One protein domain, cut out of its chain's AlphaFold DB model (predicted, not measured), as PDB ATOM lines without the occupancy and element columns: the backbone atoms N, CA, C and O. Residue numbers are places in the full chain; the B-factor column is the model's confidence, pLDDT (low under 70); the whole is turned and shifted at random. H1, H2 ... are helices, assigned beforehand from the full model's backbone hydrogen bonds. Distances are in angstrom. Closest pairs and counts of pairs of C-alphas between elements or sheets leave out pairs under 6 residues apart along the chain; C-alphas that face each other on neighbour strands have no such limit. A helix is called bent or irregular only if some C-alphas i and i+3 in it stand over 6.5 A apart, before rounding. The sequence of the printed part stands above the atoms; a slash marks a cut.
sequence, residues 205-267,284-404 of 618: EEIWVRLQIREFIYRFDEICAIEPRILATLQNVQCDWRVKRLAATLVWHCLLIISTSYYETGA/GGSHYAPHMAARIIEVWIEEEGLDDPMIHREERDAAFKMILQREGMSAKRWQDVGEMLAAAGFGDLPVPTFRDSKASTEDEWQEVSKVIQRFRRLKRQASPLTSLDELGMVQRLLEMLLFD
ATOM      1  N   GLU A 205     124.600 204.665 146.879       93.75
ATOM      2  CA  GLU A 205     124.285 203.248 147.032       93.75
ATOM      3  C   GLU A 205     123.446 202.988 148.289       93.75
ATOM      4  O   GLU A 205     122.402 202.342 148.213       93.75
ATOM      5  N   GLU A 206     123.838 203.563 149.428       93.81
ATOM      6  CA  GLU A 206     123.084 203.431 150.672       93.81
ATOM      7  C   GLU A 206     121.697 204.077 150.565       93.81
ATOM      8  O   GLU A 206     120.706 203.482 150.992       93.81
ATOM      9  N   ILE A 207     121.594 205.256 149.945       94.50
ATOM     10  CA  ILE A 207     120.308 205.930 149.713       94.50
ATOM     11  C   ILE A 207     119.377 205.057 148.865       94.50
ATOM     12  O   ILE A 207     118.200 204.913 149.202       94.50
ATOM     13  N   TRP A 208     119.885 204.415 147.811       94.62
ATOM     14  CA  TRP A 208     119.083 203.512 146.984       94.62
ATOM     15  C   TRP A 208     118.585 202.286 147.747       94.62
ATOM     16  O   TRP A 208     117.402 201.958 147.641       94.62
ATOM     17  N   VAL A 209     119.443 201.639 148.542       93.81
ATOM     18  CA  VAL A 209     119.047 200.498 149.387       93.81
ATOM     19  C   VAL A 209     117.942 200.915 150.361       93.81
ATOM     20  O   VAL A 209     116.919 200.239 150.493       93.81
ATOM     21  N   ARG A 210     118.090 202.078 151.002       94.12
ATOM     22  CA  ARG A 210     117.088 202.625 151.926       94.12
ATOM     23  C   ARG A 210     115.759 202.907 151.231       94.12
ATOM     24  O   ARG A 210     114.709 202.511 151.733       94.12
ATOM     25  N   LEU A 211     115.782 203.521 150.047       93.94
ATOM     26  CA  LEU A 211     114.576 203.754 149.246       93.94
ATOM     27  C   LEU A 211     113.873 202.445 148.860       93.94
ATOM     28  O   LEU A 211     112.646 202.394 148.867       93.94
ATOM     29  N   GLN A 212     114.622 201.379 148.570       92.25
ATOM     30  CA  GLN A 212     114.059 200.063 148.252       92.25
ATOM     31  C   GLN A 212     113.418 199.391 149.469       92.25
ATOM     32  O   GLN A 212     112.309 198.869 149.356       92.25
ATOM     33  N   ILE A 213     114.069 199.453 150.636       92.88
ATOM     34  CA  ILE A 213     113.499 198.983 151.908       92.88
ATOM     35  C   ILE A 213     112.200 199.737 152.210       92.88
ATOM     36  O   ILE A 213     111.172 199.120 152.485       92.88
ATOM     37  N   ARG A 214     112.223 201.070 152.102       92.44
ATOM     38  CA  ARG A 214     111.044 201.918 152.299       92.44
ATOM     39  C   ARG A 214     109.919 201.563 151.328       92.44
ATOM     40  O   ARG A 214     108.787 201.387 151.762       92.44
ATOM     41  N   GLU A 215     110.210 201.417 150.040       91.06
ATOM     42  CA  GLU A 215     109.194 201.050 149.051       91.06
ATOM     43  C   GLU A 215     108.575 199.678 149.346       91.06
ATOM     44  O   GLU A 215     107.364 199.500 149.210       91.06
ATOM     45  N   PHE A 216     109.391 198.701 149.750       91.06
ATOM     46  CA  PHE A 216     108.888 197.390 150.141       91.06
ATOM     47  C   PHE A 216     107.905 197.519 151.306       91.06
ATOM     48  O   PHE A 216     106.777 197.036 151.224       91.06
ATOM     49  N   ILE A 217     108.309 198.226 152.361       91.31
ATOM     50  CA  ILE A 217     107.486 198.428 153.553       91.31
ATOM     51  C   ILE A 217     106.190 199.166 153.205       91.31
ATOM     52  O   ILE A 217     105.132 198.754 153.655       91.31
ATOM     53  N   TYR A 218     106.237 200.189 152.348       89.81
ATOM     54  CA  TYR A 218     105.037 200.898 151.891       89.81
ATOM     55  C   TYR A 218     104.009 199.968 151.229       89.81
ATOM     56  O   TYR A 218     102.802 200.076 151.467       89.81
ATOM     57  N   ARG A 219     104.487 199.069 150.362       86.31
ATOM     58  CA  ARG A 219     103.641 198.157 149.579       86.31
ATOM     59  C   ARG A 219     103.058 197.037 150.417       86.31
ATOM     60  O   ARG A 219     101.905 196.674 150.220       86.31
ATOM     61  N   PHE A 220     103.870 196.502 151.320       86.81
ATOM     62  CA  PHE A 220     103.561 195.319 152.115       86.81
ATOM     63  C   PHE A 220     103.304 195.656 153.578       86.81
ATOM     64  O   PHE A 220     103.437 194.786 154.429       86.81
ATOM     65  N   ASP A 221     102.941 196.903 153.870       85.69
ATOM     66  CA  ASP A 221     102.680 197.430 155.212       85.69
ATOM     67  C   ASP A 221     101.753 196.509 156.020       85.69
ATOM     68  O   ASP A 221     102.088 196.099 157.127       85.69
ATOM     69  N   GLU A 222     100.656 196.060 155.405       83.38
ATOM     70  CA  GLU A 222      99.683 195.150 156.027       83.38
ATOM     71  C   GLU A 222     100.290 193.791 156.421       83.38
ATOM     72  O   GLU A 222      99.910 193.233 157.448       83.38
ATOM     73  N   ILE A 223     101.237 193.260 155.636       82.00
ATOM     74  CA  ILE A 223     101.921 191.987 155.935       82.00
ATOM     75  C   ILE A 223     103.050 192.202 156.936       82.00
ATOM     76  O   ILE A 223     103.254 191.389 157.835       82.00
ATOM     77  N   CYS A 224     103.807 193.283 156.765       80.56
ATOM     78  CA  CYS A 224     104.942 193.591 157.616       80.56
ATOM     79  C   CYS A 224     104.486 193.972 159.027       80.56
ATOM     80  O   CYS A 224     105.240 193.744 159.971       80.56
ATOM     81  N   ALA A 225     103.285 194.553 159.162       82.12
ATOM     82  CA  ALA A 225     102.681 195.002 160.415       82.12
ATOM     83  C   ALA A 225     103.673 195.796 161.289       82.12
ATOM     84  O   ALA A 225     103.763 195.614 162.505       82.12
ATOM     85  N   ILE A 226     104.478 196.649 160.644       82.38
ATOM     86  CA  ILE A 226     105.541 197.397 161.315       82.38
ATOM     87  C   ILE A 226     104.910 198.493 162.167       82.38
ATOM     88  O   ILE A 226     103.965 199.167 161.767       82.38
ATOM     89  N   GLU A 227     105.460 198.695 163.363       81.56
ATOM     90  CA  GLU A 227     104.943 199.708 164.273       81.56
ATOM     91  C   GLU A 227     104.989 201.118 163.649       81.56
ATOM     92  O   GLU A 227     106.040 201.531 163.145       81.56
ATOM     93  N   PRO A 228     103.916 201.917 163.799       81.12
ATOM     94  CA  PRO A 228     103.837 203.314 163.359       81.12
ATOM     95  C   PRO A 228     105.074 204.167 163.644       81.12
ATOM     96  O   PRO A 228     105.560 204.917 162.799       81.12
ATOM     97  N   ARG A 229     105.623 204.021 164.854       79.25
ATOM     98  CA  ARG A 229     106.787 204.786 165.315       79.25
ATOM     99  C   ARG A 229     108.034 204.494 164.485       79.25
ATOM    100  O   ARG A 229     108.866 205.375 164.309       79.25
ATOM    101  N   ILE A 230     108.160 203.270 163.984       80.44
ATOM    102  CA  ILE A 230     109.286 202.829 163.164       80.44
ATOM    103  C   ILE A 230     109.104 203.332 161.729       80.44
ATOM    104  O   ILE A 230     110.053 203.861 161.153       80.44
ATOM    105  N   LEU A 231     107.883 203.273 161.187       83.69
ATOM    106  CA  LEU A 231     107.562 203.834 159.867       83.69
ATOM    107  C   LEU A 231     107.904 205.324 159.775       83.69
ATOM    108  O   LEU A 231     108.529 205.751 158.807       83.69
ATOM    109  N   ALA A 232     107.601 206.095 160.823       79.88
ATOM    110  CA  ALA A 232     107.958 207.511 160.882       79.88
ATOM    111  C   ALA A 232     109.477 207.749 160.755       79.88
ATOM    112  O   ALA A 232     109.898 208.678 160.071       79.88
ATOM    113  N   THR A 233     110.313 206.888 161.348       80.88
ATOM    114  CA  THR A 233     111.783 207.004 161.233       80.88
ATOM    115  C   THR A 233     112.325 206.624 159.855       80.88
ATOM    116  O   THR A 233     113.377 207.110 159.451       80.88
ATOM    117  N   LEU A 234     111.594 205.785 159.117       87.75
ATOM    118  CA  LEU A 234     111.944 205.348 157.766       87.75
ATOM    119  C   LEU A 234     111.554 206.368 156.690       87.75
ATOM    120  O   LEU A 234     111.965 206.245 155.538       87.75
ATOM    121  N   GLN A 235     110.750 207.369 157.048       86.56
ATOM    122  CA  GLN A 235     110.219 208.336 156.099       86.56
ATOM    123  C   GLN A 235     111.317 209.211 155.471       86.56
ATOM    124  O   GLN A 235     111.270 209.497 154.270       86.56
ATOM    125  N   ASN A 236     112.317 209.602 156.264       88.44
ATOM    126  CA  ASN A 236     113.521 210.273 155.786       88.44
ATOM    127  C   ASN A 236     114.640 209.241 155.589       88.44
ATOM    128  O   ASN A 236     115.140 208.659 156.554       88.44
ATOM    129  N   VAL A 237     115.069 209.033 154.343       90.75
ATOM    130  CA  VAL A 237     116.149 208.082 154.031       90.75
ATOM    131  C   VAL A 237     117.539 208.607 154.397       90.75
ATOM    132  O   VAL A 237     118.471 207.813 154.478       90.75
ATOM    133  N   GLN A 238     117.689 209.904 154.665       90.94
ATOM    134  CA  GLN A 238     118.929 210.500 155.168       90.94
ATOM    135  C   GLN A 238     119.017 210.534 156.693       90.94
ATOM    136  O   GLN A 238     120.082 210.814 157.240       90.94
ATOM    137  N   CYS A 239     117.916 210.254 157.400       87.06
ATOM    138  CA  CYS A 239     117.967 210.116 158.849       87.06
ATOM    139  C   CYS A 239     118.860 208.944 159.249       87.06
ATOM    140  O   CYS A 239     119.048 207.986 158.499       87.06
ATOM    141  N   ASP A 240     119.381 208.986 160.469       83.44
ATOM    142  CA  ASP A 240     120.200 207.896 160.968       83.44
ATOM    143  C   ASP A 240     119.353 206.628 161.190       83.44
ATOM    144  O   ASP A 240     118.670 206.478 162.204       83.44
ATOM    145  N   TRP A 241     119.394 205.700 160.229       83.94
ATOM    146  CA  TRP A 241     118.763 204.381 160.333       83.94
ATOM    147  C   TRP A 241     119.607 203.407 161.161       83.94
ATOM    148  O   TRP A 241     119.157 202.291 161.418       83.94
ATOM    149  N   ARG A 242     120.787 203.822 161.660       64.69
ATOM    150  CA  ARG A 242     121.644 203.028 162.566       64.69
ATOM    151  C   ARG A 242     121.038 202.829 163.947       64.69
ATOM    152  O   ARG A 242     121.716 202.392 164.882       64.69
ATOM    153  N   VAL A 243     119.750 203.104 164.110       60.19
ATOM    154  CA  VAL A 243     119.011 202.623 165.260       60.19
ATOM    155  C   VAL A 243     119.095 201.100 165.210       60.19
ATOM    156  O   VAL A 243     118.384 200.464 164.443       60.19
ATOM    157  N   LYS A 244     119.948 200.500 166.051       66.38
ATOM    158  CA  LYS A 244     120.056 199.041 166.273       66.38
ATOM    159  C   LYS A 244     118.693 198.330 166.276       66.38
ATOM    160  O   LYS A 244     118.572 197.186 165.852       66.38
ATOM    161  N   ARG A 245     117.667 199.053 166.733       78.88
ATOM    162  CA  ARG A 245     116.250 198.687 166.765       78.88
ATOM    163  C   ARG A 245     115.644 198.419 165.399       78.88
ATOM    164  O   ARG A 245     114.884 197.468 165.291       78.88
ATOM    165  N   LEU A 246     115.914 199.247 164.395       83.94
ATOM    166  CA  LEU A 246     115.236 199.182 163.105       83.94
ATOM    167  C   LEU A 246     115.605 197.894 162.369       83.94
ATOM    168  O   LEU A 246     114.721 197.088 162.097       83.94
ATOM    169  N   ALA A 247     116.898 197.664 162.127       88.75
ATOM    170  CA  ALA A 247     117.365 196.447 161.467       88.75
ATOM    171  C   ALA A 247     116.934 195.193 162.241       88.75
ATOM    172  O   ALA A 247     116.381 194.276 161.645       88.75
ATOM    173  N   ALA A 248     117.089 195.181 163.572       90.19
ATOM    174  CA  ALA A 248     116.658 194.055 164.399       90.19
ATOM    175  C   ALA A 248     115.144 193.805 164.320       90.19
ATOM    176  O   ALA A 248     114.716 192.661 164.193       90.19
ATOM    177  N   THR A 249     114.332 194.867 164.340       89.00
ATOM    178  CA  THR A 249     112.874 194.755 164.199       89.00
ATOM    179  C   THR A 249     112.514 194.192 162.832       89.00
ATOM    180  O   THR A 249     111.746 193.237 162.768       89.00
ATOM    181  N   LEU A 250     113.071 194.745 161.750       90.94
ATOM    182  CA  LEU A 250     112.781 194.289 160.390       90.94
ATOM    183  C   LEU A 250     113.200 192.831 160.196       90.94
ATOM    184  O   LEU A 250     112.392 192.032 159.739       90.94
ATOM    185  N   VAL A 251     114.414 192.461 160.616       94.00
ATOM    186  CA  VAL A 251     114.897 191.074 160.568       94.00
ATOM    187  C   VAL A 251     113.948 190.145 161.320       94.00
ATOM    188  O   VAL A 251     113.540 189.126 160.772       94.00
ATOM    189  N   TRP A 252     113.560 190.505 162.544       94.06
ATOM    190  CA  TRP A 252     112.638 189.707 163.349       94.06
ATOM    191  C   TRP A 252     111.279 189.511 162.674       94.06
ATOM    192  O   TRP A 252     110.793 188.386 162.601       94.06
ATOM    193  N   HIS A 253     110.687 190.578 162.127       91.12
ATOM    194  CA  HIS A 253     109.385 190.482 161.456       91.12
ATOM    195  C   HIS A 253     109.494 189.639 160.185       91.12
ATOM    196  O   HIS A 253     108.654 188.769 159.963       91.12
ATOM    197  N   CYS A 254     110.562 189.814 159.400       93.00
ATOM    198  CA  CYS A 254     110.833 188.959 158.251       93.00
ATOM    199  C   CYS A 254     110.914 187.490 158.671       93.00
ATOM    200  O   CYS A 254     110.225 186.662 158.083       93.00
ATOM    201  N   LEU A 255     111.712 187.159 159.692       94.25
ATOM    202  CA  LEU A 255     111.856 185.784 160.178       94.25
ATOM    203  C   LEU A 255     110.514 185.193 160.615       94.25
ATOM    204  O   LEU A 255     110.214 184.057 160.249       94.25
ATOM    205  N   LEU A 256     109.687 185.957 161.338       92.06
ATOM    206  CA  LEU A 256     108.348 185.518 161.732       92.06
ATOM    207  C   LEU A 256     107.491 185.194 160.506       92.06
ATOM    208  O   LEU A 256     106.986 184.077 160.407       92.06
ATOM    209  N   ILE A 257     107.400 186.106 159.535       90.44
ATOM    210  CA  ILE A 257     106.617 185.897 158.309       90.44
ATOM    211  C   ILE A 257     107.128 184.659 157.554       90.44
ATOM    212  O   ILE A 257     106.357 183.733 157.294       90.44
ATOM    213  N   ILE A 258     108.440 184.584 157.304       91.19
ATOM    214  CA  ILE A 258     109.089 183.463 156.606       91.19
ATOM    215  C   ILE A 258     108.809 182.139 157.326       91.19
ATOM    216  O   ILE A 258     108.461 181.155 156.679       91.19
ATOM    217  N   SER A 259     108.910 182.103 158.659       91.44
ATOM    218  CA  SER A 259     108.657 180.895 159.452       91.44
ATOM    219  C   SER A 259     107.190 180.456 159.421       91.44
ATOM    220  O   SER A 259     106.911 179.260 159.394       91.44
ATOM    221  N   THR A 260     106.238 181.396 159.379       88.00
ATOM    222  CA  THR A 260     104.802 181.067 159.356       88.00
ATOM    223  C   THR A 260     104.353 180.451 158.037       88.00
ATOM    224  O   THR A 260     103.519 179.546 158.052       88.00
ATOM    225  N   SER A 261     104.972 180.849 156.919       78.94
ATOM    226  CA  SER A 261     104.708 180.294 155.582       78.94
ATOM    227  C   SER A 261     104.842 178.765 155.517       78.94
ATOM    228  O   SER A 261     104.152 178.093 154.746       78.94
ATOM    229  N   TYR A 262     105.694 178.196 156.376       67.12
ATOM    230  CA  TYR A 262     105.901 176.759 156.493       67.12
ATOM    231  C   TYR A 262     104.622 176.014 156.895       67.12
ATOM    232  O   TYR A 262     104.262 175.011 156.280       67.12
ATOM    233  N   TYR A 263     103.923 176.516 157.913       63.28
ATOM    234  CA  TYR A 263     102.814 175.808 158.548       63.28
ATOM    235  C   TYR A 263     101.558 175.759 157.671       63.28
ATOM    236  O   TYR A 263     100.761 174.830 157.780       63.28
ATOM    237  N   GLU A 264     101.391 176.727 156.771       63.19
ATOM    238  CA  GLU A 264     100.185 176.860 155.945       63.19
ATOM    239  C   GLU A 264     100.194 175.972 154.701       63.19
ATOM    240  O   GLU A 264      99.138 175.588 154.207       63.19
ATOM    241  N   THR A 265     101.370 175.564 154.219       60.91
ATOM    242  CA  THR A 265     101.483 174.716 153.018       60.91
ATOM    243  C   THR A 265     101.082 173.252 153.240       60.91
ATOM    244  O   THR A 265     101.237 172.424 152.343       60.91
ATOM    245  N   GLY A 266     100.518 172.907 154.404       49.91
ATOM    246  CA  GLY A 266      99.906 171.597 154.626       49.91
ATOM    247  C   GLY A 266     100.901 170.436 154.621       49.91
ATOM    248  O   GLY A 266     100.496 169.290 154.415       49.91
ATOM    249  N   ALA A 267     102.190 170.706 154.871       54.19
ATOM    250  CA  ALA A 267     103.161 169.677 155.224       54.19
ATOM    251  C   ALA A 267     102.747 169.071 156.575       54.19
ATOM    252  O   ALA A 267     103.172 169.487 157.650       54.19
ATOM    253  N   GLY A 284     119.727 172.972 147.143       48.44
ATOM    254  CA  GLY A 284     118.894 173.238 145.955       48.44
ATOM    255  C   GLY A 284     117.415 173.590 146.121       48.44
ATOM    256  O   GLY A 284     116.752 173.767 145.102       48.44
ATOM    257  N   GLY A 285     116.864 173.717 147.332       59.00
ATOM    258  CA  GLY A 285     115.432 173.995 147.508       59.00
ATOM    259  C   GLY A 285     115.126 175.314 148.217       59.00
ATOM    260  O   GLY A 285     115.428 175.458 149.396       59.00
ATOM    261  N   SER A 286     114.396 176.223 147.555       60.47
ATOM    262  CA  SER A 286     113.780 177.418 148.180       60.47
ATOM    263  C   SER A 286     112.910 177.082 149.411       60.47
ATOM    264  O   SER A 286     112.705 177.930 150.275       60.47
ATOM    265  N   HIS A 287     112.473 175.826 149.543       68.56
ATOM    266  CA  HIS A 287     111.679 175.306 150.660       68.56
ATOM    267  C   HIS A 287     112.413 175.236 152.012       68.56
ATOM    268  O   HIS A 287     111.776 174.955 153.024       68.56
ATOM    269  N   TYR A 288     113.729 175.475 152.064       81.75
ATOM    270  CA  TYR A 288     114.499 175.356 153.308       81.75
ATOM    271  C   TYR A 288     114.514 176.636 154.163       81.75
ATOM    272  O   TYR A 288     114.665 176.564 155.383       81.75
ATOM    273  N   ALA A 289     114.304 177.810 153.557       87.69
ATOM    274  CA  ALA A 289     114.347 179.086 154.277       87.69
ATOM    275  C   ALA A 289     113.302 179.200 155.413       87.69
ATOM    276  O   ALA A 289     113.689 179.618 156.505       87.69
ATOM    277  N   PRO A 290     112.033 178.760 155.245       90.12
ATOM    278  CA  PRO A 290     111.048 178.748 156.335       90.12
ATOM    279  C   PRO A 290     111.486 177.930 157.556       90.12
ATOM    280  O   PRO A 290     111.343 178.375 158.694       90.12
ATOM    281  N   HIS A 291     112.094 176.762 157.323       89.00
ATOM    282  CA  HIS A 291     112.624 175.908 158.384       89.00
ATOM    283  C   HIS A 291     113.802 176.544 159.117       89.00
ATOM    284  O   HIS A 291     113.874 176.483 160.343       89.00
ATOM    285  N   MET A 292     114.733 177.152 158.376       92.88
ATOM    286  CA  MET A 292     115.845 177.874 158.987       92.88
ATOM    287  C   MET A 292     115.348 179.051 159.810       92.88
ATOM    288  O   MET A 292     115.805 179.201 160.934       92.88
ATOM    289  N   ALA A 293     114.395 179.834 159.299       94.44
ATOM    290  CA  ALA A 293     113.821 180.953 160.035       94.44
ATOM    291  C   ALA A 293     113.184 180.495 161.355       94.44
ATOM    292  O   ALA A 293     113.491 181.065 162.398       94.44
ATOM    293  N   ALA A 294     112.375 179.427 161.328       93.38
ATOM    294  CA  ALA A 294     111.778 178.848 162.534       93.38
ATOM    295  C   ALA A 294     112.846 178.399 163.547       93.38
ATOM    296  O   ALA A 294     112.785 178.773 164.714       93.38
ATOM    297  N   ARG A 295     113.877 177.677 163.087       94.25
ATOM    298  CA  ARG A 295     114.988 177.235 163.945       94.25
ATOM    299  C   ARG A 295     115.774 178.412 164.527       94.25
ATOM    300  O   ARG A 295     116.165 178.366 165.683       94.25
ATOM    301  N   ILE A 296     116.038 179.443 163.724       96.12
ATOM    302  CA  ILE A 296     116.737 180.658 164.165       96.12
ATOM    303  C   ILE A 296     115.937 181.335 165.279       96.12
ATOM    304  O   ILE A 296     116.508 181.670 166.309       96.12
ATOM    305  N   ILE A 297     114.620 181.478 165.097       95.62
ATOM    306  CA  ILE A 297     113.719 182.042 166.107       95.62
ATOM    307  C   ILE A 297     113.774 181.233 167.409       95.62
ATOM    308  O   ILE A 297     113.987 181.817 168.468       95.62
ATOM    309  N   GLU A 298     113.622 179.908 167.338       94.00
ATOM    310  CA  GLU A 298     113.659 179.025 168.511       94.00
ATOM    311  C   GLU A 298     114.983 179.139 169.272       94.00
ATOM    312  O   GLU A 298     114.981 179.350 170.481       94.00
ATOM    313  N   VAL A 299     116.107 179.079 168.553       95.62
ATOM    314  CA  VAL A 299     117.453 179.202 169.131       95.62
ATOM    315  C   VAL A 299     117.647 180.566 169.791       95.62
ATOM    316  O   VAL A 299     118.183 180.655 170.891       95.62
ATOM    317  N   TRP A 300     117.195 181.644 169.152       96.56
ATOM    318  CA  TRP A 300     117.318 182.979 169.727       96.56
ATOM    319  C   TRP A 300     116.451 183.170 170.976       96.56
ATOM    320  O   TRP A 300     116.872 183.865 171.895       96.56
ATOM    321  N   ILE A 301     115.266 182.562 171.018       95.56
ATOM    322  CA  ILE A 301     114.377 182.561 172.186       95.56
ATOM    323  C   ILE A 301     114.997 181.768 173.345       95.56
ATOM    324  O   ILE A 301     114.996 182.253 174.477       95.56
ATOM    325  N   GLU A 302     115.545 180.581 173.068       94.88
ATOM    326  CA  GLU A 302     116.225 179.726 174.055       94.88
ATOM    327  C   GLU A 302     117.448 180.434 174.660       94.88
ATOM    328  O   GLU A 302     117.659 180.407 175.870       94.88
ATOM    329  N   GLU A 303     118.223 181.151 173.841       94.50
ATOM    330  CA  GLU A 303     119.389 181.921 174.298       94.50
ATOM    331  C   GLU A 303     119.053 183.018 175.313       94.50
ATOM    332  O   GLU A 303     119.889 183.342 176.158       94.50
ATOM    333  N   GLU A 304     117.842 183.568 175.244       95.44
ATOM    334  CA  GLU A 304     117.346 184.582 176.180       95.44
ATOM    335  C   GLU A 304     116.548 183.974 177.348       95.44
ATOM    336  O   GLU A 304     116.018 184.713 178.178       95.44
ATOM    337  N   GLY A 305     116.447 182.640 177.430       95.31
ATOM    338  CA  GLY A 305     115.687 181.935 178.467       95.31
ATOM    339  C   GLY A 305     114.176 182.161 178.380       95.31
ATOM    340  O   GLY A 305     113.490 182.186 179.402       95.31
ATOM    341  N   LEU A 306     113.660 182.389 177.168       95.00
ATOM    342  CA  LEU A 306     112.237 182.608 176.890       95.00
ATOM    343  C   LEU A 306     111.537 181.333 176.377       95.00
ATOM    344  O   LEU A 306     110.435 181.396 175.835       95.00
ATOM    345  N   ASP A 307     112.170 180.173 176.511       92.19
ATOM    346  CA  ASP A 307     111.693 178.871 176.041       92.19
ATOM    347  C   ASP A 307     110.742 178.157 177.019       92.19
ATOM    348  O   ASP A 307     110.263 177.064 176.709       92.19
ATOM    349  N   ASP A 308     110.405 178.781 178.158       92.88
ATOM    350  CA  ASP A 308     109.456 178.231 179.131       92.88
ATOM    351  C   ASP A 308     108.102 177.911 178.457       92.88
ATOM    352  O   ASP A 308     107.441 178.811 177.917       92.88
ATOM    353  N   PRO A 309     107.647 176.640 178.480       89.56
ATOM    354  CA  PRO A 309     106.385 176.236 177.869       89.56
ATOM    355  C   PRO A 309     105.153 176.910 178.492       89.56
ATOM    356  O   PRO A 309     104.088 176.884 177.875       89.56
ATOM    357  N   MET A 310     105.278 177.505 179.684       93.00
ATOM    358  CA  MET A 310     104.206 178.250 180.347       93.00
ATOM    359  C   MET A 310     104.013 179.660 179.776       93.00
ATOM    360  O   MET A 310     102.943 180.239 179.960       93.00
ATOM    361  N   ILE A 311     105.004 180.215 179.065       91.06
ATOM    362  CA  ILE A 311     104.901 181.542 178.447       91.06
ATOM    363  C   ILE A 311     104.169 181.419 177.107       91.06
ATOM    364  O   ILE A 311     104.621 180.734 176.174       91.06
ATOM    365  N   HIS A 312     103.049 182.135 176.986       93.44
ATOM    366  CA  HIS A 312     102.290 182.205 175.743       93.44
ATOM    367  C   HIS A 312     103.163 182.733 174.597       93.44
ATOM    368  O   HIS A 312     103.985 183.631 174.772       93.44
ATOM    369  N   ARG A 313     102.982 182.179 173.392       89.06
ATOM    370  CA  ARG A 313     103.795 182.524 172.214       89.06
ATOM    371  C   ARG A 313     103.824 184.032 171.935       89.06
ATOM    372  O   ARG A 313     104.885 184.571 171.664       89.06
ATOM    373  N   GLU A 314     102.685 184.709 172.051       90.62
ATOM    374  CA  GLU A 314     102.586 186.155 171.808       90.62
ATOM    375  C   GLU A 314     103.390 186.975 172.826       90.62
ATOM    376  O   GLU A 314     104.100 187.908 172.452       90.62
ATOM    377  N   GLU A 315     103.335 186.600 174.106       92.44
ATOM    378  CA  GLU A 315     104.106 187.246 175.175       92.44
ATOM    379  C   GLU A 315     105.607 187.029 174.981       92.44
ATOM    380  O   GLU A 315     106.404 187.949 175.157       92.44
ATOM    381  N   ARG A 316     105.983 185.823 174.550       93.00
ATOM    382  CA  ARG A 316     107.357 185.444 174.224       93.00
ATOM    383  C   ARG A 316     107.913 186.247 173.055       93.00
ATOM    384  O   ARG A 316     108.998 186.816 173.164       93.00
ATOM    385  N   ASP A 317     107.155 186.333 171.964       90.56
ATOM    386  CA  ASP A 317     107.534 187.079 170.764       90.56
ATOM    387  C   ASP A 317     107.643 188.583 171.073       90.56
ATOM    388  O   ASP A 317     108.576 189.251 170.616       90.56
ATOM    389  N   ALA A 318     106.739 189.118 171.903       90.75
ATOM    390  CA  ALA A 318     106.795 190.497 172.378       90.75
ATOM    391  C   ALA A 318     108.018 190.754 173.278       90.75
ATOM    392  O   ALA A 318     108.738 191.734 173.069       90.75
ATOM    393  N   ALA A 319     108.296 189.865 174.238       93.19
ATOM    394  CA  ALA A 319     109.452 189.965 175.127       93.19
ATOM    395  C   ALA A 319     110.768 189.910 174.341       93.19
ATOM    396  O   ALA A 319     111.637 190.769 174.516       93.19
ATOM    397  N   PHE A 320     110.896 188.965 173.409       93.62
ATOM    398  CA  PHE A 320     112.089 188.843 172.580       93.62
ATOM    399  C   PHE A 320     112.272 190.051 171.648       93.62
ATOM    400  O   PHE A 320     113.377 190.586 171.523       93.62
ATOM    401  N   LYS A 321     111.187 190.573 171.061       90.69
ATOM    402  CA  LYS A 321     111.220 191.822 170.285       90.69
ATOM    403  C   LYS A 321     111.747 192.996 171.118       90.69
ATOM    404  O   LYS A 321     112.548 193.782 170.608       90.69
ATOM    405  N   MET A 322     111.370 193.111 172.393       90.12
ATOM    406  CA  MET A 322     111.914 194.143 173.289       90.12
ATOM    407  C   MET A 322     113.417 193.965 173.547       90.12
ATOM    408  O   MET A 322     114.155 194.955 173.556       90.12
ATOM    409  N   ILE A 323     113.891 192.725 173.712       92.00
ATOM    410  CA  ILE A 323     115.324 192.418 173.850       92.00
ATOM    411  C   ILE A 323     116.078 192.839 172.585       92.00
ATOM    412  O   ILE A 323     117.055 193.586 172.669       92.00
ATOM    413  N   LEU A 324     115.576 192.472 171.401       90.12
ATOM    414  CA  LEU A 324     116.147 192.891 170.119       90.12
ATOM    415  C   LEU A 324     116.167 194.412 169.945       90.12
ATOM    416  O   LEU A 324     117.147 194.965 169.450       90.12
ATOM    417  N   GLN A 325     115.123 195.118 170.375       86.19
ATOM    418  CA  GLN A 325     115.105 196.581 170.345       86.19
ATOM    419  C   GLN A 325     116.117 197.202 171.329       86.19
ATOM    420  O   GLN A 325     116.644 198.297 171.101       86.19
ATOM    421  N   ARG A 326     116.417 196.533 172.441       88.31
ATOM    422  CA  ARG A 326     117.418 197.010 173.399       88.31
ATOM    423  C   ARG A 326     118.841 196.760 172.903       88.31
ATOM    424  O   ARG A 326     119.682 197.653 172.989       88.31
ATOM    425  N   GLU A 327     119.105 195.565 172.393       88.94
ATOM    426  CA  GLU A 327     120.462 195.066 172.144       88.94
ATOM    427  C   GLU A 327     120.886 195.173 170.680       88.94
ATOM    428  O   GLU A 327     122.062 195.402 170.388       88.94
ATOM    429  N   GLY A 328     119.927 195.086 169.763       89.88
ATOM    430  CA  GLY A 328     120.157 195.048 168.328       89.88
ATOM    431  C   GLY A 328     120.566 193.676 167.799       89.88
ATOM    432  O   GLY A 328     120.446 192.637 168.456       89.88
ATOM    433  N   MET A 329     121.079 193.701 166.571       92.19
ATOM    434  CA  MET A 329     121.624 192.533 165.891       92.19
ATOM    435  C   MET A 329     123.085 192.304 166.294       92.19
ATOM    436  O   MET A 329     123.953 193.148 166.062       92.19
ATOM    437  N   SER A 330     123.365 191.146 166.898       92.38
ATOM    438  CA  SER A 330     124.728 190.706 167.211       92.38
ATOM    439  C   SER A 330     125.400 190.068 165.989       92.38
ATOM    440  O   SER A 330     124.736 189.690 165.025       92.38
ATOM    441  N   ALA A 331     126.724 189.883 166.042       93.12
ATOM    442  CA  ALA A 331     127.462 189.167 164.996       93.12
ATOM    443  C   ALA A 331     126.905 187.753 164.758       93.12
ATOM    444  O   ALA A 331     126.755 187.320 163.621       93.12
ATOM    445  N   LYS A 332     126.542 187.051 165.836       93.94
ATOM    446  CA  LYS A 332     125.930 185.724 165.759       93.94
ATOM    447  C   LYS A 332     124.566 185.767 165.060       93.94
ATOM    448  O   LYS A 332     124.359 185.009 164.124       93.94
ATOM    449  N   ARG A 333     123.692 186.708 165.436       94.81
ATOM    450  CA  ARG A 333     122.372 186.868 164.802       94.81
ATOM    451  C   ARG A 333     122.493 187.220 163.311       94.81
ATOM    452  O   ARG A 333     121.775 186.664 162.487       94.81
ATOM    453  N   TRP A 334     123.435 188.092 162.937       95.50
ATOM    454  CA  TRP A 334     123.715 188.392 161.525       95.50
ATOM    455  C   TRP A 334     124.257 187.186 160.753       95.50
ATOM    456  O   TRP A 334     123.877 186.983 159.601       95.50
ATOM    457  N   GLN A 335     125.108 186.377 161.384       95.81
ATOM    458  CA  GLN A 335     125.608 185.136 160.802       95.81
ATOM    459  C   GLN A 335     124.471 184.147 160.520       95.81
ATOM    460  O   GLN A 335     124.422 183.584 159.430       95.81
ATOM    461  N   ASP A 336     123.546 183.967 161.466       96.19
ATOM    462  CA  ASP A 336     122.395 183.074 161.304       96.19
ATOM    463  C   ASP A 336     121.511 183.508 160.118       96.19
ATOM    464  O   ASP A 336     121.126 182.691 159.279       96.19
ATOM    465  N   VAL A 337     121.255 184.817 159.996       96.44
ATOM    466  CA  VAL A 337     120.542 185.407 158.851       96.44
ATOM    467  C   VAL A 337     121.303 185.185 157.543       96.44
ATOM    468  O   VAL A 337     120.696 184.823 156.536       96.44
ATOM    469  N   GLY A 338     122.622 185.380 157.538       95.94
ATOM    470  CA  GLY A 338     123.450 185.175 156.350       95.94
ATOM    471  C   GLY A 338     123.480 183.734 155.881       95.94
ATOM    472  O   GLY A 338     123.348 183.485 154.690       95.94
ATOM    473  N   GLU A 339     123.564 182.773 156.796       94.19
ATOM    474  CA  GLU A 339     123.473 181.353 156.451       94.19
ATOM    475  C   GLU A 339     122.110 180.997 155.855       94.19
ATOM    476  O   GLU A 339     122.046 180.233 154.892       94.19
ATOM    477  N   MET A 340     121.023 181.581 156.371       94.88
ATOM    478  CA  MET A 340     119.689 181.405 155.794       94.88
ATOM    479  C   MET A 340     119.584 182.000 154.385       94.88
ATOM    480  O   MET A 340     119.094 181.331 153.474       94.88
ATOM    481  N   LEU A 341     120.062 183.229 154.182       94.38
ATOM    482  CA  LEU A 341     120.086 183.874 152.864       94.38
ATOM    483  C   LEU A 341     120.962 183.090 151.875       94.38
ATOM    484  O   LEU A 341     120.549 182.841 150.739       94.38
ATOM    485  N   ALA A 342     122.129 182.623 152.320       92.56
ATOM    486  CA  ALA A 342     123.003 181.764 151.536       92.56
ATOM    487  C   ALA A 342     122.301 180.463 151.150       92.56
ATOM    488  O   ALA A 342     122.356 180.073 149.989       92.56
ATOM    489  N   ALA A 343     121.588 179.803 152.065       89.00
ATOM    490  CA  ALA A 343     120.804 178.612 151.737       89.00
ATOM    491  C   ALA A 343     119.689 178.914 150.716       89.00
ATOM    492  O   ALA A 343     119.415 178.101 149.834       89.00
ATOM    493  N   ALA A 344     119.094 180.108 150.780       88.56
ATOM    494  CA  ALA A 344     118.000 180.518 149.904       88.56
ATOM    495  C   ALA A 344     118.417 180.887 148.469       88.56
ATOM    496  O   ALA A 344     117.550 180.973 147.602       88.56
ATOM    497  N   GLY A 345     119.705 181.090 148.173       89.25
ATOM    498  CA  GLY A 345     120.123 181.509 146.823       89.25
ATOM    499  C   GLY A 345     121.020 182.731 146.774       89.25
ATOM    500  O   GLY A 345     121.680 182.940 145.758       89.25
ATOM    501  N   PHE A 346     121.022 183.538 147.831       90.62
ATOM    502  CA  PHE A 346     121.685 184.833 147.823       90.62
ATOM    503  C   PHE A 346     123.196 184.646 147.982       90.62
ATOM    504  O   PHE A 346     123.646 183.926 148.870       90.62
ATOM    505  N   GLY A 347     123.969 185.275 147.096       90.25
ATOM    506  CA  GLY A 347     125.429 185.337 147.178       90.25
ATOM    507  C   GLY A 347     125.916 186.740 147.533       90.25
ATOM    508  O   GLY A 347     125.103 187.657 147.697       90.25
ATOM    509  N   ASP A 348     127.242 186.888 147.613       90.12
ATOM    510  CA  ASP A 348     127.921 188.156 147.927       90.12
ATOM    511  C   ASP A 348     127.379 188.768 149.227       90.12
ATOM    512  O   ASP A 348     126.807 189.862 149.261       90.12
ATOM    513  N   LEU A 349     127.434 187.962 150.290       94.44
ATOM    514  CA  LEU A 349     126.957 188.342 151.610       94.44
ATOM    515  C   LEU A 349     128.113 188.947 152.418       94.44
ATOM    516  O   LEU A 349     129.230 188.430 152.384       94.44
ATOM    517  N   PRO A 350     127.859 189.996 153.220       93.75
ATOM    518  CA  PRO A 350     128.885 190.649 154.035       93.75
ATOM    519  C   PRO A 350     129.283 189.830 155.277       93.75
ATOM    520  O   PRO A 350     130.012 190.310 156.146       93.75
ATOM    521  N   VAL A 351     128.795 188.592 155.387       94.25
ATOM    522  CA  VAL A 351     129.137 187.633 156.438       94.25
ATOM    523  C   VAL A 351     129.686 186.361 155.798       94.25
ATOM    524  O   VAL A 351     129.202 185.959 154.741       94.25
ATOM    525  N   PRO A 352     130.682 185.703 156.410       92.94
ATOM    526  CA  PRO A 352     131.240 184.479 155.851       92.94
ATOM    527  C   PRO A 352     130.180 183.376 155.842       92.94
ATOM    528  O   PRO A 352     129.613 183.073 156.885       92.94
ATOM    529  N   THR A 353     129.925 182.729 154.706       91.69
ATOM    530  CA  THR A 353     128.992 181.594 154.638       91.69
ATOM    531  C   THR A 353     129.650 180.354 154.044       91.69
ATOM    532  O   THR A 353     130.648 180.428 153.330       91.69
ATOM    533  N   PHE A 354     129.070 179.183 154.319       84.94
ATOM    534  CA  PHE A 354     129.519 177.921 153.725       84.94
ATOM    535  C   PHE A 354     129.366 177.885 152.196       84.94
ATOM    536  O   PHE A 354     130.029 177.087 151.546       84.94
ATOM    537  N   ARG A 355     128.516 178.743 151.616       79.38
ATOM    538  CA  ARG A 355     128.219 178.752 150.179       79.38
ATOM    539  C   ARG A 355     129.203 179.584 149.358       79.38
ATOM    540  O   ARG A 355     129.463 179.238 148.211       79.38
ATOM    541  N   ASP A 356     129.757 180.651 149.931       69.38
ATOM    542  CA  ASP A 356     130.738 181.515 149.245       69.38
ATOM    543  C   ASP A 356     132.114 180.843 149.111       69.38
ATOM    544  O   ASP A 356     132.978 181.250 148.332       69.38
ATOM    545  N   SER A 357     132.307 179.775 149.874       70.31
ATOM    546  CA  SER A 357     133.494 178.952 149.865       70.31
ATOM    547  C   SER A 357     133.536 178.045 148.632       70.31
ATOM    548  O   SER A 357     132.690 177.174 148.447       70.31
ATOM    549  N   LYS A 358     134.599 178.174 147.828       80.31
ATOM    550  CA  LYS A 358     134.978 177.170 146.816       80.31
ATOM    551  C   LYS A 358     135.695 175.957 147.433       80.31
ATOM    552  O   LYS A 358     136.442 175.289 146.723       80.31
ATOM    553  N   ALA A 359     135.514 175.706 148.733       80.44
ATOM    554  CA  ALA A 359     136.143 174.588 149.425       80.44
ATOM    555  C   ALA A 359     135.795 173.277 148.726       80.44
ATOM    556  O   ALA A 359     134.638 172.867 148.633       80.44
ATOM    557  N   SER A 360     136.838 172.629 148.240       85.38
ATOM    558  CA  SER A 360     136.809 171.315 147.613       85.38
ATOM    559  C   SER A 360     137.442 170.251 148.511       85.38
ATOM    560  O   SER A 360     137.216 169.061 148.304       85.38
ATOM    561  N   THR A 361     138.197 170.672 149.529       88.06
ATOM    562  CA  THR A 361     138.909 169.806 150.473       88.06
ATOM    563  C   THR A 361     138.394 169.971 151.903       88.06
ATOM    564  O   THR A 361     137.867 171.020 152.276       88.06
ATOM    565  N   GLU A 362     138.546 168.932 152.727       87.12
ATOM    566  CA  GLU A 362     138.146 168.956 154.141       87.12
ATOM    567  C   GLU A 362     138.855 170.072 154.925       87.12
ATOM    568  O   GLU A 362     138.222 170.766 155.719       87.12
ATOM    569  N   ASP A 363     140.138 170.314 154.639       89.25
ATOM    570  CA  ASP A 363     140.917 171.389 155.259       89.25
ATOM    571  C   ASP A 363     140.341 172.779 154.941       89.25
ATOM    572  O   ASP A 363     140.241 173.634 155.825       89.25
ATOM    573  N   GLU A 364     139.891 173.004 153.701       86.31
ATOM    574  CA  GLU A 364     139.225 174.251 153.310       86.31
ATOM    575  C   GLU A 364     137.874 174.417 154.029       86.31
ATOM    576  O   GLU A 364     137.562 175.509 154.508       86.31
ATOM    577  N   TRP A 365     137.095 173.340 154.188       87.12
ATOM    578  CA  TRP A 365     135.847 173.365 154.966       87.12
ATOM    579  C   TRP A 365     136.087 173.661 156.450       87.12
ATOM    580  O   TRP A 365     135.334 174.425 157.066       87.12
ATOM    581  N   GLN A 366     137.153 173.105 157.032       89.62
ATOM    582  CA  GLN A 366     137.562 173.417 158.399       89.62
ATOM    583  C   GLN A 366     137.970 174.885 158.539       89.62
ATOM    584  O   GLN A 366     137.622 175.521 159.537       89.62
ATOM    585  N   GLU A 367     138.673 175.447 157.556       90.44
ATOM    586  CA  GLU A 367     139.072 176.853 157.588       90.44
ATOM    587  C   GLU A 367     137.862 177.791 157.500       90.44
ATOM    588  O   GLU A 367     137.732 178.715 158.306       90.44
ATOM    589  N   VAL A 368     136.903 177.499 156.620       89.25
ATOM    590  CA  VAL A 368     135.641 178.253 156.522       89.25
ATOM    591  C   VAL A 368     134.863 178.187 157.834       89.25
ATOM    592  O   VAL A 368     134.412 179.215 158.342       89.25
ATOM    593  N   SER A 369     134.780 177.005 158.450       91.00
ATOM    594  CA  SER A 369     134.155 176.828 159.765       91.00
ATOM    595  C   SER A 369     134.849 177.666 160.849       91.00
ATOM    596  O   SER A 369     134.179 178.336 161.641       91.00
ATOM    597  N   LYS A 370     136.189 177.725 160.861       92.88
ATOM    598  CA  LYS A 370     136.948 178.590 161.784       92.88
ATOM    599  C   LYS A 370     136.656 180.072 161.554       92.88
ATOM    600  O   LYS A 370     136.523 180.809 162.534       92.88
ATOM    601  N   VAL A 371     136.536 180.519 160.302       92.38
ATOM    602  CA  VAL A 371     136.194 181.911 159.960       92.38
ATOM    603  C   VAL A 371     134.785 182.260 160.449       92.38
ATOM    604  O   VAL A 371     134.615 183.270 161.136       92.38
ATOM    605  N   ILE A 372     133.801 181.391 160.201       93.12
ATOM    606  CA  ILE A 372     132.424 181.545 160.694       93.12
ATOM    607  C   ILE A 372     132.402 181.612 162.225       93.12
ATOM    608  O   ILE A 372     131.818 182.526 162.811       93.12
ATOM    609  N   GLN A 373     133.093 180.694 162.907       92.88
ATOM    610  CA  GLN A 373     133.178 180.709 164.368       92.88
ATOM    611  C   GLN A 373     133.854 181.974 164.902       92.88
ATOM    612  O   GLN A 373     133.428 182.512 165.926       92.88
ATOM    613  N   ARG A 374     134.894 182.473 164.222       93.12
ATOM    614  CA  ARG A 374     135.563 183.725 164.590       93.12
ATOM    615  C   ARG A 374     134.599 184.904 164.493       93.12
ATOM    616  O   ARG A 374     134.561 185.707 165.422       93.12
ATOM    617  N   PHE A 375     133.800 184.972 163.428       93.56
ATOM    618  CA  PHE A 375     132.781 186.006 163.257       93.56
ATOM    619  C   PHE A 375     131.702 185.928 164.351       93.56
ATOM    620  O   PHE A 375     131.455 186.918 165.038       93.56
ATOM    621  N   ARG A 376     131.146 184.735 164.623       92.94
ATOM    622  CA  ARG A 376     130.142 184.525 165.691       92.94
ATOM    623  C   ARG A 376     130.638 184.923 167.087       92.94
ATOM    624  O   ARG A 376     129.842 185.341 167.922       92.94
ATOM    625  N   ARG A 377     131.942 184.792 167.360       91.81
ATOM    626  CA  ARG A 377     132.563 185.115 168.661       91.81
ATOM    627  C   ARG A 377     132.837 186.606 168.873       91.81
ATOM    628  O   ARG A 377     133.327 186.970 169.944       91.81
ATOM    629  N   LEU A 378     132.552 187.474 167.902       91.12
ATOM    630  CA  LEU A 378     132.718 188.917 168.066       91.12
ATOM    631  C   LEU A 378     131.750 189.436 169.146       91.12
ATOM    632  O   LEU A 378     130.584 189.701 168.882       91.12
ATOM    633  N   LYS A 379     132.252 189.613 170.376       79.69
ATOM    634  CA  LYS A 379     131.490 190.057 171.564       79.69
ATOM    635  C   LYS A 379     131.081 191.536 171.547       79.69
ATOM    636  O   LYS A 379     130.735 192.093 172.588       79.69
ATOM    637  N   ARG A 380     131.184 192.222 170.408       70.94
ATOM    638  CA  ARG A 380     130.805 193.636 170.343       70.94
ATOM    639  C   ARG A 380     129.293 193.731 170.561       70.94
ATOM    640  O   ARG A 380     128.528 193.062 169.880       70.94
ATOM    641  N   GLN A 381     128.872 194.603 171.479       65.50
ATOM    642  CA  GLN A 381     127.458 194.977 171.646       65.50
ATOM    643  C   GLN A 381     126.901 195.730 170.422       65.50
ATOM    644  O   GLN A 381     125.722 196.072 170.379       65.50
ATOM    645  N   ALA A 382     127.755 196.079 169.459       68.81
ATOM    646  CA  ALA A 382     127.389 196.667 168.182       68.81
ATOM    647  C   ALA A 382     127.697 195.675 167.060       68.81
ATOM    648  O   ALA A 382     128.635 194.879 167.169       68.81
ATOM    649  N   SER A 383     126.912 195.756 165.993       80.62
ATOM    650  CA  SER A 383     127.092 194.944 164.799       80.62
ATOM    651  C   SER A 383     128.514 195.053 164.239       80.62
ATOM    652  O   SER A 383     129.103 196.139 164.256       80.62
ATOM    653  N   PRO A 384     129.100 193.939 163.768       84.81
ATOM    654  CA  PRO A 384     130.398 193.955 163.104       84.81
ATOM    655  C   PRO A 384     130.324 194.464 161.655       84.81
ATOM    656  O   PRO A 384     131.374 194.686 161.057       84.81
ATOM    657  N   LEU A 385     129.118 194.607 161.098       90.81
ATOM    658  CA  LEU A 385     128.867 195.009 159.717       90.81
ATOM    659  C   LEU A 385     128.850 196.534 159.567       90.81
ATOM    660  O   LEU A 385     128.548 197.259 160.520       90.81
ATOM    661  N   THR A 386     129.158 197.031 158.367       91.38
ATOM    662  CA  THR A 386     128.901 198.441 158.047       91.38
ATOM    663  C   THR A 386     127.394 198.686 157.923       91.38
ATOM    664  O   THR A 386     126.622 197.755 157.713       91.38
ATOM    665  N   SER A 387     126.939 199.937 158.023       89.19
ATOM    666  CA  SER A 387     125.505 200.245 157.874       89.19
ATOM    667  C   SER A 387     124.951 199.830 156.512       89.19
ATOM    668  O   SER A 387     123.835 199.327 156.437       89.19
ATOM    669  N   LEU A 388     125.743 199.999 155.452       91.81
ATOM    670  CA  LEU A 388     125.368 199.568 154.111       91.81
ATOM    671  C   LEU A 388     125.203 198.043 154.043       91.81
ATOM    672  O   LEU A 388     124.216 197.568 153.491       91.81
ATOM    673  N   ASP A 389     126.110 197.289 154.666       93.81
ATOM    674  CA  ASP A 389     126.036 195.826 154.733       93.81
ATOM    675  C   ASP A 389     124.797 195.346 155.502       93.81
ATOM    676  O   ASP A 389     124.097 194.438 155.054       93.81
ATOM    677  N   GLU A 390     124.487 195.970 156.644       93.06
ATOM    678  CA  GLU A 390     123.278 195.660 157.417       93.06
ATOM    679  C   GLU A 390     122.009 195.909 156.603       93.06
ATOM    680  O   GLU A 390     121.116 195.062 156.553       93.06
ATOM    681  N   LEU A 391     121.934 197.060 155.935       93.19
ATOM    682  CA  LEU A 391     120.805 197.410 155.080       93.19
ATOM    683  C   LEU A 391     120.711 196.469 153.874       93.19
ATOM    684  O   LEU A 391     119.617 196.027 153.536       93.19
ATOM    685  N   GLY A 392     121.840 196.085 153.279       94.12
ATOM    686  CA  GLY A 392     121.895 195.105 152.197       94.12
ATOM    687  C   GLY A 392     121.421 193.713 152.626       94.12
ATOM    688  O   GLY A 392     120.801 193.003 151.832       94.12
ATOM    689  N   MET A 393     121.662 193.320 153.879       95.31
ATOM    690  CA  MET A 393     121.128 192.085 154.464       95.31
ATOM    691  C   MET A 393     119.615 192.175 154.694       95.31
ATOM    692  O   MET A 393     118.881 191.251 154.335       95.31
ATOM    693  N   VAL A 394     119.131 193.300 155.235       94.69
ATOM    694  CA  VAL A 394     117.691 193.568 155.398       94.69
ATOM    695  C   VAL A 394     116.985 193.548 154.045       94.69
ATOM    696  O   VAL A 394     115.971 192.874 153.898       94.69
ATOM    697  N   GLN A 395     117.532 194.224 153.037       94.69
ATOM    698  CA  GLN A 395     116.979 194.229 151.687       94.69
ATOM    699  C   GLN A 395     116.837 192.807 151.131       94.69
ATOM    700  O   GLN A 395     115.763 192.459 150.652       94.69
ATOM    701  N   ARG A 396     117.878 191.969 151.227       94.62
ATOM    702  CA  ARG A 396     117.831 190.574 150.747       94.62
ATOM    703  C   ARG A 396     116.770 189.742 151.477       94.62
ATOM    704  O   ARG A 396     116.096 188.929 150.851       94.62
ATOM    705  N   LEU A 397     116.561 189.967 152.779       94.31
ATOM    706  CA  LEU A 397     115.452 189.347 153.518       94.31
ATOM    707  C   LEU A 397     114.085 189.775 152.973       94.31
ATOM    708  O   LEU A 397     113.215 188.928 152.779       94.31
ATOM    709  N   LEU A 398     113.896 191.068 152.704       93.12
ATOM    710  CA  LEU A 398     112.661 191.581 152.106       93.12
ATOM    711  C   LEU A 398     112.469 191.035 150.682       93.12
ATOM    712  O   LEU A 398     111.370 190.646 150.303       93.12
ATOM    713  N   GLU A 399     113.534 190.916 149.889       90.88
ATOM    714  CA  GLU A 399     113.483 190.255 148.581       90.88
ATOM    715  C   GLU A 399     113.079 188.785 148.701       90.88
ATOM    716  O   GLU A 399     112.283 188.304 147.893       90.88
ATOM    717  N   MET A 400     113.561 188.083 149.728       90.62
ATOM    718  CA  MET A 400     113.160 186.708 150.004       90.62
ATOM    719  C   MET A 400     111.669 186.601 150.362       90.62
ATOM    720  O   MET A 400     111.001 185.668 149.915       90.62
ATOM    721  N   LEU A 401     111.113 187.581 151.086       90.31
ATOM    722  CA  LEU A 401     109.672 187.655 151.356       90.31
ATOM    723  C   LEU A 401     108.827 187.767 150.082       90.31
ATOM    724  O   LEU A 401     107.676 187.356 150.088       90.31
ATOM    725  N   LEU A 402     109.365 188.244 148.957       87.75
ATOM    726  CA  LEU A 402     108.612 188.296 147.691       87.75
ATOM    727  C   LEU A 402     108.291 186.903 147.128       87.75
ATOM    728  O   LEU A 402     107.449 186.788 146.235       87.75
ATOM    729  N   PHE A 403     108.945 185.854 147.633       84.69
ATOM    730  CA  PHE A 403     108.630 184.461 147.311       84.69
ATOM    731  C   PHE A 403     107.591 183.849 148.259       84.69
ATOM    732  O   PHE A 403     107.042 182.784 147.952       84.69
ATOM    733  N   ASP A 404     107.271 184.524 149.365       85.25
ATOM    734  CA  ASP A 404     106.213 184.113 150.279       85.25
ATOM    735  C   ASP A 404     104.852 184.063 149.563       85.25
ATOM    736  O   ASP A 404     104.578 184.825 148.628       85.25
TER     737      ASP A 404
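What this domain is: This is residues 205 to 267 and 284 to 404 of the 618 residues of an uncharacterized protein of Phycomyces blakesleeanus (strain ATCC 8743b / DSM 1359 / FGSC 10004 / NBRC 33097 / NRRL 1555) (UniProt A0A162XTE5). A compact body of helices is built round four of them, H4, H5, H7 and H9, each touching the next in a ring, with H5 crossing H4 steeply. H1 packs on H9, H6 packs on H4, the short H2 and H3 lie near H4 and H1, and H8 touches H7 with residues 372 to 376 alone and reaches, with the long link before it, to one far end of the domain. The printed part has 184 residues with nine named helices, H1 to H9 in chain order, and no named strand; the class is all helix. The whole is compact, with a radius of gyration of the C-alphas of 16.5 A, and spans 50 by 45 by 34 A.

Where its parts are: The longest helix, H4, covers residues 244 to 264, 31.5 A from C-alpha 244 at (120.056, 199.041, 166.273) to C-alpha 264 at (100.185, 176.860, 155.945). It is neither bent nor irregular, but only just: C-alphas 244 and 247 are 6.1 A apart. H5 is residues 286 to 303, 27.1 A, and only just irregular, with C-alphas 287 and 290 6.7 A apart. H6 is residues 313 to 327, H7 331 to 344, H8 362 to 376 and H9 387 to 401, which ends at C-alpha 401 (109.672, 187.655, 151.356). Before H4 come H1, residues 205 to 219, H2, 221 to 224, and H3, 228 to 234.

How they stand to each other: H4 is the hub, touching four helices. H9 touches it at a shallow tilt of 18 degrees, the same way, the closest C-alphas, of Val 251 and Val 394, 6.4 A apart. H6 touches it at 28 degrees, also shallow, opposite ways, with Arg 245 and Gln 325 closest at 4.3 A between C-alphas. H5 touches it at a steep tilt of 57 degrees, C-alphas of Ser 259 and Pro 290 closest at 4.5 A. H2 only just touches H4, with 3 pairs of C-alphas within 8 A, closest Cys 224 and His 253, 6.6 A. H7 touches H5 at a shallow 17 degrees, opposite ways, C-alphas of Ser 286 and Ala 344 closest at 5.5 A. H7 also touches H9, with Leu 341 and Leu 397 closest at 7.2 A between C-alphas, and H8, with Lys 332 and Arg 376 closest at 4.4 A. H1 touches H9 at 34 degrees, only just short of steep, C-alphas of Glu 206 and Leu 388 closest at 5.7 A. H3 is close to but not clearly touching H1 and H4. Every O i to N i+4 pair is within hydrogen-bond range in H1, H6, H7, H8 and H9, against 2 of 3 in H3, 14 of 17 in H4 and 12 of 14 in H5; H2 is too short for such a pair.

The domain as a whole: The C-alphas of Pro 228 and Thr 361, the two farthest apart, are 50.2 A apart. Residues 268 to 283 are cut out, and C-alphas 267 and 284 are 18.6 A apart across the cut. The link from H7 to H8 is long, and residues 309 to 314, of which 313 and 314 belong to H6, stand free. Mean pLDDT of the printed part is 87.5; residues 242 to 244, 262 to 267, 284 to 287, 356 and 381 to 382 are under 70.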